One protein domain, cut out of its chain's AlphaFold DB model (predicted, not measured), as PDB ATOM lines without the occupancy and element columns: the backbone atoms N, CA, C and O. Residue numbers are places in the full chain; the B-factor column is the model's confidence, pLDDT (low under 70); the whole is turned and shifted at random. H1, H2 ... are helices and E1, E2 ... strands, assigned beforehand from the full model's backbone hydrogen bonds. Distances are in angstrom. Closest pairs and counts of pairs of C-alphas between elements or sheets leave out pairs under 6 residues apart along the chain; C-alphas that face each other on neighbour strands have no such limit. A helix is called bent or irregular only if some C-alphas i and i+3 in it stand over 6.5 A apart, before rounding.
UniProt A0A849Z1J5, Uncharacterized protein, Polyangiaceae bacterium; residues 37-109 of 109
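AT A GLANCE: This is residues 37 to 109 of the 109 residues of an uncharacterized protein of Polyangiaceae bacterium (UniProt A0A849Z1J5). Two rows of small parts run side by side along an elongated body: three short helices, H1, H3 and H5, follow one another nearly end to end in one row, and the hairpins E1 and E2, E3 and E4, then the short turned-back pairing of residues 103 to 108 make the other. The small helices H2 and H4 fill places between the rows, H2 by the hairpin E3 and E4 and H4 by H3. The printed part has 73 residues, with five named helices and four named strands in the order H1 E1 E2 H2 H3 E3 E4 H4 H5; its two sheets, E1 - E2 and E3 - E4, are antiparallel, and the class is mixed, helices and strands. It is compact, with a radius of gyration of the C-alphas of 11.7 A, and spans 37 by 20 by 15 A.

HOW THE PARTS SIT: E3, residues 76 to 78, and E4, residues 81 to 83, form an antiparallel hairpin at 130 degrees, with N 78 and O 81 within hydrogen-bond range at 2.8 A. The closest C-alphas of E3 and H2, residues 60 to 64, are those of Leu 77 and Asp 60, 4.9 A apart. E1, residues 49 to 51, and E2, residues 54 to 56, form the other antiparallel hairpin, at 129 degrees, with N 51 and O 54 at 2.8 A. The closest C-alphas of E2 and E4 are those of Val 56 and Arg 81, 6.4 A apart. The hub is H3, residues 67 to 72. It touches H1, residues 40 to 45, at a shallow tilt of 29 degrees, the same way, closest at the C-alphas of Glu 67 and Arg 44, 4.7 A. It touches H5, residues 93 to 98, at a shallow tilt of 26 degrees, the same way, closest at the C-alphas of Arg 71 and Asp 93, 4.6 A. H3 and H4, residues 88 to 91, only just touch, with 3 pairs of C-alphas within 8 A, the closest those of Gly 72 and Cys 89, 6.9 A. H1 and H5 are apart. In H1, H2, H3 and H5 every O i to N i+4 pair is within hydrogen-bond range; H4 is too short for such a pair.

IN THESE COORDINATES: H1 begins at C-alpha 40, (-29.168, -28.769, -37.179), and is 8.0 A long; H3 and H5 are 8.1 A each, and H5 ends at C-alpha 98, (-7.320, -36.822, -27.015). H2 is 6.0 A long. H4, 6.6 A from C-alpha 88 to C-alpha 91, is only just irregular. E1, E2, E3 and E4 measure 6.5, 6.3, 6.6 and 6.4 A.

THE WHOLE: The two C-alphas farthest apart are those of Asp 52 and Asn 99, 37.2 A. The printed part has no cut, ends at Lys 109, the chain's last residue, and its links between named elements are tight. The mean pLDDT of the printed part is 97.6, and no printed residue is under 70.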
ATOM      1  N   GLU A  37     -30.792 -20.694 -39.767       96.19
ATOM      2  CA  GLU A  37     -30.645 -20.253 -38.366       96.19
ATOM      3  C   GLU A  37     -31.250 -21.223 -37.333       96.19
ATOM      4  O   GLU A  37     -30.745 -21.349 -36.221       96.19
ATOM      5  N   SER A  38     -32.320 -21.931 -37.702       94.62
ATOM      6  CA  SER A  38     -33.006 -22.918 -36.852       94.62
ATOM      7  C   SER A  38     -32.551 -24.364 -37.077       94.62
ATOM      8  O   SER A  38     -33.025 -25.269 -36.390       94.62
ATOM      9  N   SER A  39     -31.659 -24.580 -38.043       94.94
ATOM     10  CA  SER A  39     -31.291 -25.905 -38.537       94.94
ATOM     11  C   SER A  39     -30.277 -26.639 -37.654       94.94
ATOM     12  O   SER A  39     -29.495 -26.041 -36.899       94.94
ATOM     13  N   GLN A  40     -30.203 -27.958 -37.811       94.44
ATOM     14  CA  GLN A  40     -29.168 -28.769 -37.179       94.44
ATOM     15  C   GLN A  40     -27.776 -28.445 -37.741       94.44
ATOM     16  O   GLN A  40     -26.794 -28.620 -37.018       94.44
ATOM     17  N   GLN A  41     -27.655 -27.933 -38.974       94.81
ATOM     18  CA  GLN A  41     -26.385 -27.452 -39.535       94.81
ATOM     19  C   GLN A  41     -25.887 -26.205 -38.793       94.81
ATOM     20  O   GLN A  41     -24.705 -26.140 -38.452       94.81
ATOM     21  N   CYS A  42     -26.770 -25.259 -38.457       97.12
ATOM     22  CA  CYS A  42     -26.417 -24.117 -37.610       97.12
ATOM     23  C   CYS A  42     -25.947 -24.581 -36.231       97.12
ATOM     24  O   CYS A  42     -24.810 -24.321 -35.838       97.12
ATOM     25  N   ARG A  43     -26.766 -25.377 -35.538       96.69
ATOM     26  CA  ARG A  43     -26.433 -25.884 -34.200       96.69
ATOM     27  C   ARG A  43     -25.130 -26.699 -34.171       96.69
ATOM     28  O   ARG A  43     -24.320 -26.537 -33.259       96.69
ATOM     29  N   ARG A  44     -24.936 -27.628 -35.112       96.19
ATOM     30  CA  ARG A  44     -23.780 -28.543 -35.102       96.19
ATOM     31  C   ARG A  44     -22.516 -27.894 -35.655       96.19
ATOM     32  O   ARG A  44     -21.447 -28.124 -35.097       96.19
ATOM     33  N   TYR A  45     -22.634 -27.117 -36.731       96.81
ATOM     34  CA  TYR A  45     -21.501 -26.683 -37.553       96.81
ATOM     35  C   TYR A  45     -21.305 -25.162 -37.619       96.81
ATOM     36  O   TYR A  45     -20.340 -24.724 -38.234       96.81
ATOM     37  N   GLY A  46     -22.198 -24.364 -37.020       98.06
ATOM     38  CA  GLY A  46     -22.185 -22.897 -37.101       98.06
ATOM     39  C   GLY A  46     -22.726 -22.353 -38.425       98.06
ATOM     40  O   GLY A  46     -22.549 -21.177 -38.743       98.06
ATOM     41  N   TRP A  47     -23.355 -23.210 -39.233       97.81
ATOM     42  CA  TRP A  47     -23.807 -22.884 -40.584       97.81
ATOM     43  C   TRP A  47     -25.220 -22.297 -40.562       97.81
ATOM     44  O   TRP A  47     -26.199 -22.966 -40.883       97.81
ATOM     45  N   CYS A  48     -25.321 -21.056 -40.092       97.88
ATOM     46  CA  CYS A  48     -26.593 -20.411 -39.768       97.88
ATOM     47  C   CYS A  48     -27.151 -19.507 -40.875       97.88
ATOM     48  O   CYS A  48     -28.285 -19.060 -40.763       97.88
ATOM     49  N   THR A  49     -26.402 -19.244 -41.948       98.00
ATOM     50  CA  THR A  49     -26.805 -18.290 -42.996       98.00
ATOM     51  C   THR A  49     -27.000 -18.989 -44.334       98.00
ATOM     52  O   THR A  49     -26.162 -19.792 -44.733       98.00
ATOM     53  N   GLU A  50     -28.086 -18.670 -45.036       97.69
ATOM     54  CA  GLU A  50     -28.320 -19.142 -46.403       97.69
ATOM     55  C   GLU A  50     -27.404 -18.410 -47.397       97.69
ATOM     56  O   GLU A  50     -27.275 -17.182 -47.360       97.69
ATOM     57  N   LYS A  51     -26.777 -19.162 -48.299       97.12
ATOM     58  CA  LYS A  51     -25.970 -18.652 -49.406       97.12
ATOM     59  C   LYS A  51     -26.022 -19.638 -50.566       97.12
ATOM     60  O   LYS A  51     -25.713 -20.810 -50.388       97.12
ATOM     61  N   ASP A  52     -26.419 -19.160 -51.743       95.31
ATOM     62  CA  ASP A  52     -26.487 -19.950 -52.983       95.31
ATOM     63  C   ASP A  52     -27.326 -21.252 -52.869       95.31
ATOM     64  O   ASP A  52     -27.101 -22.216 -53.597       95.31
ATOM     65  N   GLY A  53     -28.319 -21.270 -51.967       93.25
ATOM     66  CA  GLY A  53     -29.179 -22.428 -51.679       93.25
ATOM     67  C   GLY A  53     -28.636 -23.404 -50.624       93.25
ATOM     68  O   GLY A  53     -29.285 -24.410 -50.341       93.25
ATOM     69  N   GLU A  54     -27.480 -23.117 -50.019       94.56
ATOM     70  CA  GLU A  54     -26.868 -23.913 -48.950       94.56
ATOM     71  C   GLU A  54     -26.771 -23.124 -47.634       94.56
ATOM     72  O   GLU A  54     -26.706 -21.896 -47.623       94.56
ATOM     73  N   CYS A  55     -26.712 -23.828 -46.501       97.62
ATOM     74  CA  CYS A  55     -26.411 -23.210 -45.209       97.62
ATOM     75  C   CYS A  55     -24.893 -23.164 -44.982       97.62
ATOM     76  O   CYS A  55     -24.227 -24.200 -45.013       97.62
ATOM     77  N   VAL A  56     -24.353 -21.976 -44.703       98.44
ATOM     78  CA  VAL A  56     -22.916 -21.710 -44.523       98.44
ATOM     79  C   VAL A  56     -22.618 -20.980 -43.215       98.44
ATOM     80  O   VAL A  56     -23.492 -20.336 -42.625       98.44
ATOM     81  N   ALA A  57     -21.364 -21.050 -42.760       98.44
ATOM     82  CA  ALA A  57     -20.870 -20.149 -41.723       98.44
ATOM     83  C   ALA A  57     -20.659 -18.742 -42.304       98.44
ATOM     84  O   ALA A  57     -20.171 -18.595 -43.425       98.44
ATOM     85  N   SER A  58     -21.011 -17.716 -41.531       98.00
ATOM     86  CA  SER A  58     -20.979 -16.303 -41.947       98.00
ATOM     87  C   SER A  58     -20.331 -15.360 -40.927       98.00
ATOM     88  O   SER A  58     -20.089 -14.196 -41.235       98.00
ATOM     89  N   SER A  59     -20.048 -15.843 -39.714       98.31
ATOM     90  CA  SER A  59     -19.421 -15.079 -38.630       98.31
ATOM     91  C   SER A  59     -18.687 -16.009 -37.665       98.31
ATOM     92  O   SER A  59     -19.090 -17.163 -37.498       98.31
ATOM     93  N   ASP A  60     -17.661 -15.491 -36.983       98.50
ATOM     94  CA  ASP A  60     -16.991 -16.205 -35.888       98.50
ATOM     95  C   ASP A  60     -17.991 -16.571 -34.785       98.50
ATOM     96  O   ASP A  60     -18.022 -17.709 -34.339       98.50
ATOM     97  N   SER A  61     -18.917 -15.671 -34.436       98.31
ATOM     98  CA  SER A  61     -19.944 -15.941 -33.420       98.31
ATOM     99  C   SER A  61     -20.851 -17.133 -33.773       98.31
ATOM    100  O   SER A  61     -21.239 -17.900 -32.891       98.31
ATOM    101  N   GLY A  62     -21.160 -17.353 -35.057       97.94
ATOM    102  CA  GLY A  62     -21.858 -18.566 -35.501       97.94
ATOM    103  C   GLY A  62     -21.027 -19.834 -35.271       97.94
ATOM    104  O   GLY A  62     -21.553 -20.852 -34.820       97.94
ATOM    105  N   CYS A  63     -19.719 -19.760 -35.515       98.69
ATOM    106  CA  CYS A  63     -18.783 -20.852 -35.267       98.69
ATOM    107  C   CYS A  63     -18.584 -21.129 -33.769       98.69
ATOM    108  O   CYS A  63     -18.725 -22.279 -33.352       98.69
ATOM    109  N   GLU A  64     -18.348 -20.102 -32.951       98.50
ATOM    110  CA  GLU A  64     -18.190 -20.181 -31.491       98.50
ATOM    111  C   GLU A  64     -19.385 -20.854 -30.797       98.50
ATOM    112  O   GLU A  64     -19.207 -21.690 -29.910       98.50
ATOM    113  N   ASN A  65     -20.610 -20.543 -31.235       98.06
ATOM    114  CA  ASN A  65     -21.839 -21.118 -30.679       98.06
ATOM    115  C   ASN A  65     -22.121 -22.568 -31.136       98.06
ATOM    116  O   ASN A  65     -23.070 -23.193 -30.653       98.06
ATOM    117  N   SER A  66     -21.326 -23.124 -32.056       98.31
ATOM    118  CA  SER A  66     -21.560 -24.453 -32.631       98.31
ATOM    119  C   SER A  66     -21.095 -25.610 -31.736       98.31
ATOM    120  O   SER A  66     -20.137 -25.507 -30.962       98.31
ATOM    121  N   GLU A  67     -21.713 -26.789 -31.896       98.31
ATOM    122  CA  GLU A  67     -21.195 -28.002 -31.248       98.31
ATOM    123  C   GLU A  67     -19.779 -28.373 -31.725       98.31
ATOM    124  O   GLU A  67     -19.033 -28.968 -30.942       98.31
ATOM    125  N   LEU A  68     -19.393 -28.016 -32.959       97.44
ATOM    126  CA  LEU A  68     -18.042 -28.211 -33.495       97.44
ATOM    127  C   LEU A  68     -16.980 -27.361 -32.793       97.44
ATOM    128  O   LEU A  68     -15.896 -27.887 -32.536       97.44
ATOM    129  N   CYS A  69     -17.266 -26.107 -32.438       98.69
ATOM    130  CA  CYS A  69     -16.337 -25.301 -31.642       98.69
ATOM    131  C   CYS A  69     -16.108 -25.949 -30.272       98.69
ATOM    132  O   CYS A  69     -14.988 -26.348 -29.952       98.69
ATOM    133  N   ARG A  70     -17.183 -26.182 -29.503       98.56
ATOM    134  CA  ARG A  70     -17.081 -26.802 -28.170       98.56
ATOM    135  C   ARG A  70     -16.376 -28.162 -28.202       98.56
ATOM    136  O   ARG A  70     -15.572 -28.462 -27.322       98.56
ATOM    137  N   ARG A  71     -16.698 -29.018 -29.181       98.31
ATOM    138  CA  ARG A  71     -16.167 -30.388 -29.217       98.31
ATOM    139  C   ARG A  71     -14.781 -30.473 -29.840       98.31
ATOM    140  O   ARG A  71     -13.901 -31.091 -29.252       98.31
ATOM    141  N   GLY A  72     -14.608 -29.886 -31.020       97.44
ATOM    142  CA  GLY A  72     -13.428 -30.057 -31.865       97.44
ATOM    143  C   GLY A  72     -12.560 -28.815 -32.038       97.44
ATOM    144  O   GLY A  72     -11.567 -28.912 -32.745       97.44
ATOM    145  N   GLY A  73     -12.906 -27.673 -31.432       98.62
ATOM    146  CA  GLY A  73     -12.124 -26.432 -31.511       98.62
ATOM    147  C   GLY A  73     -12.241 -25.688 -32.842       98.62
ATOM    148  O   GLY A  73     -11.373 -24.890 -33.169       98.62
ATOM    149  N   LEU A  74     -13.286 -25.944 -33.637       98.69
ATOM    150  CA  LEU A  74     -13.535 -25.234 -34.899       98.69
ATOM    151  C   LEU A  74     -14.363 -23.966 -34.626       98.69
ATOM    152  O   LEU A  74     -15.565 -23.937 -34.893       98.69
ATOM    153  N   CYS A  75     -13.729 -22.959 -34.022       98.75
ATOM    154  CA  CYS A  75     -14.394 -21.760 -33.495       98.75
ATOM    155  C   CYS A  75     -14.257 -20.514 -34.385       98.75
ATOM    156  O   CYS A  75     -15.057 -19.598 -34.245       98.75
ATOM    157  N   SER A  76     -13.303 -20.490 -35.318       98.62
ATOM    158  CA  SER A  76     -13.059 -19.347 -36.205       98.62
ATOM    159  C   SER A  76     -13.725 -19.513 -37.574       98.62
ATOM    160  O   SER A  76     -13.730 -20.606 -38.141       98.62
ATOM    161  N   LEU A  77     -14.192 -18.422 -38.177       98.62
ATOM    162  CA  LEU A  77     -14.640 -18.392 -39.568       98.62
ATOM    163  C   LEU A  77     -13.443 -18.425 -40.537       98.62
ATOM    164  O   LEU A  77     -12.434 -17.729 -40.376       98.62
ATOM    165  N   GLU A  78     -13.582 -19.186 -41.619       98.44
ATOM    166  CA  GLU A  78     -12.790 -19.027 -42.833       98.44
ATOM    167  C   GLU A  78     -13.650 -19.261 -44.080       98.44
ATOM    168  O   GLU A  78     -14.241 -20.327 -44.268       98.44
ATOM    169  N   ALA A  79     -13.728 -18.237 -44.934       96.44
ATOM    170  CA  ALA A  79     -14.649 -18.163 -46.067       96.44
ATOM    171  C   ALA A  79     -16.115 -18.444 -45.664       96.44
ATOM    172  O   ALA A  79     -16.782 -17.554 -45.152       96.44
ATOM    173  N   ASN A  80     -16.596 -19.668 -45.898       97.50
ATOM    174  CA  ASN A  80     -17.967 -20.125 -45.633       97.50
ATOM    175  C   ASN A  80     -18.021 -21.239 -44.553       97.50
ATOM    176  O   ASN A  80     -19.041 -21.918 -44.415       97.50
ATOM    177  N   ARG A  81     -16.914 -21.524 -43.846       97.88
ATOM    178  CA  ARG A  81     -16.785 -22.677 -42.931       97.88
ATOM    179  C   ARG A  81     -16.188 -22.276 -41.585       97.88
ATOM    180  O   ARG A  81     -15.426 -21.322 -41.500       97.88
ATOM    181  N   CYS A  82     -16.486 -23.066 -40.561       98.69
ATOM    182  CA  CYS A  82     -15.818 -22.990 -39.266       98.69
ATOM    183  C   CYS A  82     -14.567 -23.872 -39.264       98.69
ATOM    184  O   CYS A  82     -14.601 -25.005 -39.752       98.69
ATOM    185  N   VAL A  83     -13.473 -23.341 -38.730       98.69
ATOM    186  CA  VAL A  83     -12.136 -23.941 -38.697       98.69
ATOM    187  C   VAL A  83     -11.455 -23.630 -37.363       98.69
ATOM    188  O   VAL A  83     -11.839 -22.699 -36.660       98.69
ATOM    189  N   ALA A  84     -10.434 -24.403 -37.007       98.69
ATOM    190  CA  ALA A  84      -9.582 -24.127 -35.857       98.69
ATOM    191  C   ALA A  84      -8.429 -23.186 -36.234       98.69
ATOM    192  O   ALA A  84      -7.650 -23.487 -37.147       98.69
ATOM    193  N   LYS A  85      -8.278 -22.081 -35.500       98.00
ATOM    194  CA  LYS A  85      -7.132 -21.161 -35.580       98.00
ATOM    195  C   LYS A  85      -6.535 -20.935 -34.196       98.00
ATOM    196  O   LYS A  85      -7.152 -21.253 -33.187       98.00
ATOM    197  N   GLY A  86      -5.315 -20.392 -34.161       95.25
ATOM    198  CA  GLY A  86      -4.655 -19.922 -32.939       95.25
ATOM    199  C   GLY A  86      -4.812 -20.875 -31.753       95.25
ATOM    200  O   GLY A  86      -4.210 -21.948 -31.733       95.25
ATOM    201  N   GLU A  87      -5.637 -20.460 -30.790       97.06
ATOM    202  CA  GLU A  87      -5.847 -21.142 -29.514       97.06
ATOM    203  C   GLU A  87      -7.227 -21.812 -29.372       97.06
ATOM    204  O   GLU A  87      -7.510 -22.364 -28.308       97.06
ATOM    205  N   ASP A  88      -8.059 -21.821 -30.424       98.38
ATOM    206  CA  ASP A  88      -9.429 -22.372 -30.422       98.38
ATOM    207  C   ASP A  88      -9.472 -23.810 -29.870       98.38
ATOM    208  O   ASP A  88     -10.364 -24.202 -29.114       98.38
ATOM    209  N   CYS A  89      -8.442 -24.596 -30.194       98.62
ATOM    210  CA  CYS A  89      -8.304 -25.982 -29.766       98.62
ATOM    211  C   CYS A  89      -8.184 -26.156 -28.246       98.62
ATOM    212  O   CYS A  89      -8.632 -27.183 -27.735       98.62
ATOM    213  N   ARG A  90      -7.602 -25.194 -27.511       97.50
ATOM    214  CA  ARG A  90      -7.211 -25.374 -26.096       97.50
ATOM    215  C   ARG A  90      -8.382 -25.696 -25.170       97.50
ATOM    216  O   ARG A  90      -8.202 -26.416 -24.195       97.50
ATOM    217  N   ASN A  91      -9.569 -25.178 -25.481       94.56
ATOM    218  CA  ASN A  91     -10.768 -25.334 -24.654       94.56
ATOM    219  C   ASN A  91     -11.719 -26.436 -25.163       94.56
ATOM    220  O   ASN A  91     -12.793 -26.629 -24.597       94.56
ATOM    221  N   SER A  92     -11.342 -27.161 -26.222       98.12
ATOM    222  CA  SER A  92     -12.191 -28.175 -26.860       98.12
ATOM    223  C   SER A  92     -12.270 -29.489 -26.068       98.12
ATOM    224  O   SER A  92     -11.319 -29.880 -25.380       98.12
ATOM    225  N   ASP A  93     -13.372 -30.240 -26.205       98.50
ATOM    226  CA  ASP A  93     -13.445 -31.626 -25.703       98.50
ATOM    227  C   ASP A  93     -12.291 -32.488 -26.245       98.50
ATOM    228  O   ASP A  93     -11.772 -33.343 -25.528       98.50
ATOM    229  N   TRP A  94     -11.891 -32.298 -27.507       98.19
ATOM    230  CA  TRP A  94     -10.860 -33.110 -28.160       98.19
ATOM    231  C   TRP A  94      -9.450 -32.840 -27.633       98.19
ATOM    232  O   TRP A  94      -8.691 -33.793 -27.453       98.19
ATOM    233  N   CYS A  95      -9.110 -31.595 -27.296       98.50
ATOM    234  CA  CYS A  95      -7.880 -31.306 -26.560       98.50
ATOM    235  C   CYS A  95      -7.880 -32.028 -25.204       98.50
ATOM    236  O   CYS A  95      -6.972 -32.806 -24.916       98.50
ATOM    237  N   ASN A  96      -8.955 -31.876 -24.425       98.00
ATOM    238  CA  ASN A  96      -9.065 -32.464 -23.086       98.00
ATOM    239  C   ASN A  96      -9.067 -34.007 -23.065       98.00
ATOM    240  O   ASN A  96      -8.607 -34.607 -22.096       98.00
ATOM    241  N   ARG A  97      -9.611 -34.663 -24.099       98.25
ATOM    242  CA  ARG A  97      -9.787 -36.131 -24.147       98.25
ATOM    243  C   ARG A  97      -8.727 -36.857 -24.976       98.25
ATOM    244  O   ARG A  97      -8.442 -38.019 -24.697       98.25
ATOM    245  N   TYR A  98      -8.180 -36.203 -26.000       97.88
ATOM    246  CA  TYR A  98      -7.320 -36.822 -27.015       97.88
ATOM    247  C   TYR A  98      -5.987 -36.082 -27.217       97.88
ATOM    248  O   TYR A  98      -5.197 -36.498 -28.059       97.88
ATOM    249  N   ASN A  99      -5.708 -35.027 -26.440       97.94
ATOM    250  CA  ASN A  99      -4.537 -34.144 -26.566       97.94
ATOM    251  C   ASN A  99      -4.449 -33.385 -27.905       97.94
ATOM    252  O   ASN A  99      -3.393 -32.845 -28.234       97.94
ATOM    253  N   MET A 100      -5.558 -33.295 -28.651       98.12
ATOM    254  CA  MET A 100      -5.663 -32.543 -29.908       98.12
ATOM    255  C   MET A 100      -5.775 -31.037 -29.631       98.12
ATOM    256  O   MET A 100      -6.834 -30.428 -29.781       98.12
ATOM    257  N   CYS A 101      -4.701 -30.454 -29.109       98.31
ATOM    258  CA  CYS A 101      -4.688 -29.105 -28.545       98.31
ATOM    259  C   CYS A 101      -4.099 -28.043 -29.481       98.31
ATOM    260  O   CYS A 101      -4.049 -26.876 -29.093       98.31
ATOM    261  N   ARG A 102      -3.647 -28.406 -30.690       98.25
ATOM    262  CA  ARG A 102      -2.979 -27.484 -31.616       98.25
ATOM    263  C   ARG A 102      -3.758 -27.307 -32.917       98.25
ATOM    264  O   ARG A 102      -4.003 -28.271 -33.637       98.25
ATOM    265  N   ALA A 103      -4.039 -26.054 -33.272       98.31
ATOM    266  CA  ALA A 103      -4.595 -25.711 -34.576       98.31
ATOM    267  C   ALA A 103      -3.568 -25.944 -35.700       98.31
ATOM    268  O   ALA A 103      -2.405 -25.534 -35.611       98.31
ATOM    269  N   SER A 104      -3.999 -26.599 -36.778       98.19
ATOM    270  CA  SER A 104      -3.233 -26.800 -38.008       98.19
ATOM    271  C   SER A 104      -4.180 -27.115 -39.155       98.19
ATOM    272  O   SER A 104      -5.026 -27.989 -39.014       98.19
ATOM    273  N   GLU A 105      -4.007 -26.464 -40.309       97.44
ATOM    274  CA  GLU A 105      -4.800 -26.753 -41.525       97.44
ATOM    275  C   GLU A 105      -6.324 -26.676 -41.278       97.44
ATOM    276  O   GLU A 105      -7.111 -27.420 -41.855       97.44
ATOM    277  N   GLY A 106      -6.737 -25.776 -40.376       97.94
ATOM    278  CA  GLY A 106      -8.135 -25.563 -40.000       97.94
ATOM    279  C   GLY A 106      -8.739 -26.612 -39.059       97.94
ATOM    280  O   GLY A 106      -9.941 -26.555 -38.803       97.94
ATOM    281  N   VAL A 107      -7.947 -27.544 -38.519       98.12
ATOM    282  CA  VAL A 107      -8.393 -28.569 -37.555       98.12
ATOM    283  C   VAL A 107      -7.492 -28.626 -36.320       98.12
ATOM    284  O   VAL A 107      -6.366 -28.130 -36.332       98.12
ATOM    285  N   CYS A 108      -7.983 -29.243 -35.247       98.38
ATOM    286  CA  CYS A 108      -7.200 -29.511 -34.044       98.38
ATOM    287  C   CYS A 108      -6.527 -30.887 -34.115       98.38
ATOM    288  O   CYS A 108      -7.172 -31.874 -34.472       98.38
ATOM    289  N   LYS A 109      -5.237 -30.944 -33.767       96.81
ATOM    290  CA  LYS A 109      -4.425 -32.168 -33.675       96.81
ATOM    291  C   LYS A 109      -3.380 -32.093 -32.560       96.81
ATOM    292  O   LYS A 109      -3.320 -31.041 -31.879       96.81
TER     293      LYS A 109